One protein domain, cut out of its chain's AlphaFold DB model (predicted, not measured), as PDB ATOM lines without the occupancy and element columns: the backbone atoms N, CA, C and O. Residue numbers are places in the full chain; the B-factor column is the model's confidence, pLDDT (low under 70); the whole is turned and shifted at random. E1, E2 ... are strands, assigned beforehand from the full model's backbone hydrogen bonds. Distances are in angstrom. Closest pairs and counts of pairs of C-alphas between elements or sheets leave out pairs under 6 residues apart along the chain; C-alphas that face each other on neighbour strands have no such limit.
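This is residues 22 to 70 of the 551 residues of the protein "SFRICE_000684" of Spodoptera frugiperda (UniProt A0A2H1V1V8). Picture one small sheet of five short strands, strongly twisted, in which the chain zigzags from E1 at one edge to E5 at the other; from edge to edge the strands' lines turn by 102 degrees and the way across the sheet turns by 75 degrees. After E5 the end of the printed part folds back beside it, residues 68 to 69 pairing antiparallel with residues 64 to 65. There are 49 residues printed, with no named helix and five named strands, E1 to E5, whose order in the sheet is also that along the chain, all antiparallel. The class is all strand, though under half of the residues, 22 of 49, are in named strands. The whole is compact, with a radius of gyration of the C-alphas of 10.2 A, and rounded, spanning 28 by 25 by 24 A.

Find C-alpha 22 at (159.324, 214.739, 159.628), where E1 begins; it takes residues 22 to 24 and is 7.3 A long. Go on to C-alpha 30 at (155.083, 218.918, 155.266), where E2 starts, residues 30 to 34, 13.5 A. E3 follows with residues 37 to 41, 13.3 A, and E4 with residues 48 to 51, 10.4 A. E5, residues 61 to 65, runs 13.7 A and ends at C-alpha 65, (164.645, 211.678, 148.409).

The five strands form a meander, each the antiparallel neighbour of the one before, and each successive pair is a hairpin. Begin at the edge strand E1: its direction stands at 139 degrees to that of E2, and N 23 and O 31 are 2.9 A apart, within hydrogen-bond range. E2 and E3 stand at 154 degrees, with N 39 and O 32 at 2.8 A and N 34 and O 37 at 2.9 A, both within range. Between E3 and E4, at 141 degrees, look at N 40 and O 50, within range at 2.8 A. E4 and E5, the other edge strand, stand at 149 degrees; N 49 and O 62 are within range at 2.9 A, and the facing C-alphas 48 and 63 are 4.9 A apart. E1 is apart from E4 and E5, and E2 is apart from E5.

The two C-alphas farthest apart are those of Tyr 56 and Asn 66, at 28.8 A. The printed part has no cut. The links E1 to E2 and E2 to E3 are tight, E3 to E4 and E4 to E5 are short, and no link is long. The mean pLDDT of the printed part is 90.7, and no printed residue is under 70.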
ATOM      1  N   PHE A  22     160.336 214.393 160.625       95.25
ATOM      2  CA  PHE A  22     159.324 214.739 159.628       95.25
ATOM      3  C   PHE A  22     157.973 214.918 160.323       95.25
ATOM      4  O   PHE A  22     157.613 214.140 161.200       95.25
ATOM      5  N   SER A  23     157.249 215.974 159.971       96.44
ATOM      6  CA  SER A  23     155.949 216.322 160.559       96.44
ATOM      7  C   SER A  23     155.148 217.162 159.571       96.44
ATOM      8  O   SER A  23     155.714 217.646 158.595       96.44
ATOM      9  N   ASN A  24     153.864 217.397 159.835       95.81
ATOM     10  CA  ASN A  24     153.059 218.351 159.075       95.81
ATOM     11  C   ASN A  24     152.738 219.577 159.942       95.81
ATOM     12  O   ASN A  24     152.614 219.485 161.163       95.81
ATOM     13  N   THR A  25     152.613 220.751 159.322       93.00
ATOM     14  CA  THR A  25     152.012 221.924 159.978       93.00
ATOM     15  C   THR A  25     150.528 221.677 160.262       93.00
ATOM     16  O   THR A  25     149.920 220.802 159.649       93.00
ATOM     17  N   LYS A  26     149.906 222.525 161.094       92.19
ATOM     18  CA  LYS A  26     148.442 222.529 161.299       92.19
ATOM     19  C   LYS A  26     147.642 222.653 159.990       92.19
ATOM     20  O   LYS A  26     146.515 222.196 159.929       92.19
ATOM     21  N   ARG A  27     148.231 223.243 158.941       92.44
ATOM     22  CA  ARG A  27     147.630 223.385 157.602       92.44
ATOM     23  C   ARG A  27     148.005 222.242 156.644       92.44
ATOM     24  O   ARG A  27     147.943 222.418 155.436       92.44
ATOM     25  N   GLY A  28     148.517 221.121 157.149       94.62
ATOM     26  CA  GLY A  28     148.895 219.957 156.336       94.62
ATOM     27  C   GLY A  28     150.223 220.074 155.575       94.62
ATOM     28  O   GLY A  28     150.701 219.076 155.047       94.62
ATOM     29  N   ASN A  29     150.880 221.243 155.549       93.88
ATOM     30  CA  ASN A  29     152.155 221.387 154.834       93.88
ATOM     31  C   ASN A  29     153.262 220.542 155.481       93.88
ATOM     32  O   ASN A  29     153.478 220.685 156.686       93.88
ATOM     33  N   PRO A  30     154.009 219.730 154.718       95.44
ATOM     34  CA  PRO A  30     155.083 218.918 155.266       95.44
ATOM     35  C   PRO A  30     156.271 219.776 155.727       95.44
ATOM     36  O   PRO A  30     156.672 220.748 155.074       95.44
ATOM     37  N   VAL A  31     156.870 219.375 156.852       96.94
ATOM     38  CA  VAL A  31     157.967 220.052 157.559       96.94
ATOM     39  C   VAL A  31     159.056 219.068 158.005       96.94
ATOM     40  O   VAL A  31     158.760 217.974 158.481       96.94
ATOM     41  N   ILE A  32     160.321 219.498 157.946       97.19
ATOM     42  CA  ILE A  32     161.459 218.814 158.582       97.19
ATOM     43  C   ILE A  32     162.011 219.679 159.714       97.19
ATOM     44  O   ILE A  32     162.396 220.828 159.488       97.19
ATOM     45  N   ASN A  33     162.130 219.116 160.916       96.00
ATOM     46  CA  ASN A  33     162.875 219.724 162.017       96.00
ATOM     47  C   ASN A  33     164.282 219.107 162.101       96.00
ATOM     48  O   ASN A  33     164.440 217.889 162.205       96.00
ATOM     49  N   LEU A  34     165.310 219.957 162.041       92.44
ATOM     50  CA  LEU A  34     166.731 219.606 162.131       92.44
ATOM     51  C   LEU A  34     167.386 220.436 163.237       92.44
ATOM     52  O   LEU A  34     167.842 221.563 163.016       92.44
ATOM     53  N   GLY A  35     167.411 219.878 164.448       92.31
ATOM     54  CA  GLY A  35     167.806 220.621 165.644       92.31
ATOM     55  C   GLY A  35     166.884 221.824 165.853       92.31
ATOM     56  O   GLY A  35     165.669 221.675 165.892       92.31
ATOM     57  N   ARG A  36     167.460 223.027 165.938       92.44
ATOM     58  CA  ARG A  36     166.713 224.288 166.122       92.44
ATOM     59  C   ARG A  36     166.117 224.884 164.840       92.44
ATOM     60  O   ARG A  36     165.525 225.960 164.891       92.44
ATOM     61  N   TYR A  37     166.329 224.252 163.689       93.88
ATOM     62  CA  TYR A  37     165.887 224.773 162.396       93.88
ATOM     63  C   TYR A  37     164.704 223.972 161.864       93.88
ATOM     64  O   TYR A  37     164.708 222.742 161.893       93.88
ATOM     65  N   ARG A  38     163.715 224.690 161.334       96.56
ATOM     66  CA  ARG A  38     162.511 224.131 160.725       96.56
ATOM     67  C   ARG A  38     162.524 224.427 159.230       96.56
ATOM     68  O   ARG A  38     162.762 225.567 158.841       96.56
ATOM     69  N   TYR A  39     162.263 223.419 158.406       96.88
ATOM     70  CA  TYR A  39     162.270 223.525 156.949       96.88
ATOM     71  C   TYR A  39     160.903 223.160 156.374       96.88
ATOM     72  O   TYR A  39     160.352 222.127 156.736       96.88
ATOM     73  N   ILE A  40     160.371 223.987 155.476       96.31
ATOM     74  CA  ILE A  40     159.065 223.813 154.826       96.31
ATOM     75  C   ILE A  40     159.296 223.342 153.389       96.31
ATOM     76  O   ILE A  40     160.175 223.867 152.697       96.31
ATOM     77  N   LYS A  41     158.544 222.333 152.941       95.62
ATOM     78  CA  LYS A  41     158.674 221.792 151.582       95.62
ATOM     79  C   LYS A  41     158.247 222.828 150.540       95.62
ATOM     80  O   LYS A  41     157.268 223.539 150.722       95.62
ATOM     81  N   SER A  42     158.985 222.903 149.440       92.69
ATOM     82  CA  SER A  42     158.623 223.713 148.281       92.69
ATOM     83  C   SER A  42     157.495 223.060 147.489       92.69
ATOM     84  O   SER A  42     157.594 221.876 147.167       92.69
ATOM     85  N   ASN A  43     156.497 223.846 147.083       87.12
ATOM     86  CA  ASN A  43     155.409 223.365 146.227       87.12
ATOM     87  C   ASN A  43     155.897 222.976 144.816       87.12
ATOM     88  O   ASN A  43     155.350 222.066 144.205       87.12
ATOM     89  N   ASN A  44     156.982 223.592 144.331       81.31
ATOM     90  CA  ASN A  44     157.400 223.484 142.926       81.31
ATOM     91  C   ASN A  44     158.479 222.417 142.676       81.31
ATOM     92  O   ASN A  44     158.906 222.221 141.541       81.31
ATOM     93  N   CYS A  45     158.992 221.749 143.713       75.88
ATOM     94  CA  CYS A  45     160.102 220.802 143.579       75.88
ATOM     95  C   CYS A  45     159.950 219.626 144.550       75.88
ATOM     96  O   CYS A  45     160.085 219.795 145.767       75.88
ATOM     97  N   LYS A  46     159.767 218.408 144.016       83.81
ATOM     98  CA  LYS A  46     159.802 217.171 144.812       83.81
ATOM     99  C   LYS A  46     161.144 217.082 145.554       83.81
ATOM    100  O   LYS A  46     162.201 217.012 144.936       83.81
ATOM    101  N   GLY A  47     161.089 217.121 146.886       87.56
ATOM    102  CA  GLY A  47     162.251 216.912 147.755       87.56
ATOM    103  C   GLY A  47     163.056 218.159 148.127       87.56
ATOM    104  O   GLY A  47     164.113 218.013 148.729       87.56
ATOM    105  N   ARG A  48     162.608 219.383 147.815       93.19
ATOM    106  CA  ARG A  48     163.305 220.616 148.227       93.19
ATOM    107  C   ARG A  48     162.615 221.285 149.411       93.19
ATOM    108  O   ARG A  48     161.405 221.482 149.374       93.19
ATOM    109  N   TRP A  49     163.388 221.687 150.417       95.31
ATOM    110  CA  TRP A  49     162.880 222.282 151.653       95.31
ATOM    111  C   TRP A  49     163.624 223.571 151.991       95.31
ATOM    112  O   TRP A  49     164.855 223.596 151.972       95.31
ATOM    113  N   TYR A  50     162.890 224.626 152.328       94.88
ATOM    114  CA  TYR A  50     163.437 225.939 152.663       94.88
ATOM    115  C   TYR A  50     163.347 226.199 154.158       94.88
ATOM    116  O   TYR A  50     162.347 225.867 154.788       94.88
ATOM    117  N   CYS A  51     164.386 226.811 154.723       95.75
ATOM    118  CA  CYS A  51     164.368 227.300 156.098       95.75
ATOM    119  C   CYS A  51     163.133 228.186 156.325       95.75
ATOM    120  O   CYS A  51     162.901 229.123 155.568       95.75
ATOM    121  N   ASN A  52     162.354 227.940 157.379       95.44
ATOM    122  CA  ASN A  52     161.162 228.740 157.682       95.44
ATOM    123  C   ASN A  52     161.485 230.213 157.990       95.44
ATOM    124  O   ASN A  52     160.598 231.053 157.964       95.44
ATOM    125  N   ARG A  53     162.758 230.526 158.263       93.62
ATOM    126  CA  ARG A  53     163.276 231.887 158.438       93.62
ATOM    127  C   ARG A  53     163.809 232.503 157.138       93.62
ATOM    128  O   ARG A  53     164.680 233.368 157.195       93.62
ATOM    129  N   TYR A  54     163.365 232.035 155.971       89.31
ATOM    130  CA  TYR A  54     163.850 232.530 154.678       89.31
ATOM    131  C   TYR A  54     163.635 234.041 154.507       89.31
ATOM    132  O   TYR A  54     164.554 234.732 154.073       89.31
ATOM    133  N   SER A  55     162.484 234.565 154.945       87.81
ATOM    134  CA  SER A  55     162.187 236.007 154.987       87.81
ATOM    135  C   SER A  55     163.126 236.798 155.905       87.81
ATOM    136  O   SER A  55     163.407 237.957 155.639       87.81
ATOM    137  N   TYR A  56     163.686 236.155 156.932       89.69
ATOM    138  CA  TYR A  56     164.696 236.724 157.833       89.69
ATOM    139  C   TYR A  56     166.138 236.448 157.357       89.69
ATOM    140  O   TYR A  56     167.070 236.408 158.158       89.69
ATOM    141  N   GLY A  57     166.339 236.174 156.061       84.00
ATOM    142  CA  GLY A  57     167.662 235.988 155.450       84.00
ATOM    143  C   GLY A  57     168.259 234.577 155.555       84.00
ATOM    144  O   GLY A  57     169.366 234.340 155.065       84.00
ATOM    145  N   CYS A  58     167.554 233.598 156.134       85.69
ATOM    146  CA  CYS A  58     168.034 232.213 156.208       85.69
ATOM    147  C   CYS A  58     167.962 231.520 154.834       85.69
ATOM    148  O   CYS A  58     166.938 230.954 154.463       85.69
ATOM    149  N   ARG A  59     169.074 231.480 154.088       85.75
ATOM    150  CA  ARG A  59     169.151 230.830 152.758       85.75
ATOM    151  C   ARG A  59     169.430 229.318 152.799       85.75
ATOM    152  O   ARG A  59     169.831 228.738 151.792       85.75
ATOM    153  N   SER A  60     169.248 228.673 153.953       86.69
ATOM    154  CA  SER A  60     169.486 227.233 154.102       86.69
ATOM    155  C   SER A  60     168.422 226.421 153.358       86.69
ATOM    156  O   SER A  60     167.222 226.672 153.503       86.69
ATOM    157  N   VAL A  61     168.869 225.433 152.578       90.69
ATOM    158  CA  VAL A  61     168.019 224.531 151.791       90.69
ATOM    159  C   VAL A  61     168.404 223.091 152.100       90.69
ATOM    160  O   VAL A  61     169.582 222.739 152.053       90.69
ATOM    161  N   VAL A  62     167.409 222.253 152.372       90.62
ATOM    162  CA  VAL A  62     167.578 220.810 152.578       90.62
ATOM    163  C   VAL A  62     166.975 220.077 151.386       90.62
ATOM    164  O   VAL A  62     165.928 220.468 150.870       90.62
ATOM    165  N   LEU A  63     167.653 219.026 150.925       92.06
ATOM    166  CA  LEU A  63     167.155 218.143 149.872       92.06
ATOM    167  C   LEU A  63     166.848 216.770 150.463       92.06
ATOM    168  O   LEU A  63     167.679 216.238 151.202       92.06
ATOM    169  N   THR A  64     165.698 216.194 150.121       92.12
ATOM    170  CA  THR A  64     165.312 214.824 150.476       92.12
ATOM    171  C   THR A  64     164.928 213.996 149.255       92.12
ATOM    172  O   THR A  64     164.429 214.523 148.265       92.12
ATOM    173  N   TYR A  65     165.154 212.685 149.339       85.25
ATOM    174  CA  TYR A  65     164.645 211.678 148.409       85.25
ATOM    175  C   TYR A  65     164.117 210.512 149.239       85.25
ATOM    176  O   TYR A  65     164.853 209.998 150.079       85.25
ATOM    177  N   ASN A  66     162.848 210.142 149.048       84.25
ATOM    178  CA  ASN A  66     162.143 209.130 149.850       84.25
ATOM    179  C   ASN A  66     162.304 209.355 151.366       84.25
ATOM    180  O   ASN A  66     162.739 208.464 152.086       84.25
ATOM    181  N   ASP A  67     162.057 210.589 151.821       82.69
ATOM    182  CA  ASP A  67     162.189 211.016 153.226       82.69
ATOM    183  C   ASP A  67     163.578 210.794 153.853       82.69
ATOM    184  O   ASP A  67     163.773 210.861 155.065       82.69
ATOM    185  N   VAL A  68     164.604 210.630 153.015       81.31
ATOM    186  CA  VAL A  68     166.010 210.635 153.425       81.31
ATOM    187  C   VAL A  68     166.645 211.949 152.995       81.31
ATOM    188  O   VAL A  68     166.604 212.308 151.820       81.31
ATOM    189  N   ILE A  69     167.265 212.676 153.930       83.12
ATOM    190  CA  ILE A  69     168.042 213.881 153.606       83.12
ATOM    191  C   ILE A  69     169.253 213.490 152.756       83.12
ATOM    192  O   ILE A  69     170.182 212.840 153.230       83.12
ATOM    193  N   ILE A  70     169.259 213.939 151.503       80.69
ATOM    194  CA  ILE A  70     170.355 213.744 150.543       80.69
ATOM    195  C   ILE A  70     171.434 214.832 150.683       80.69
ATOM    196  O   ILE A  70     172.498 214.752 150.073       80.69
TER     197      ILE A  70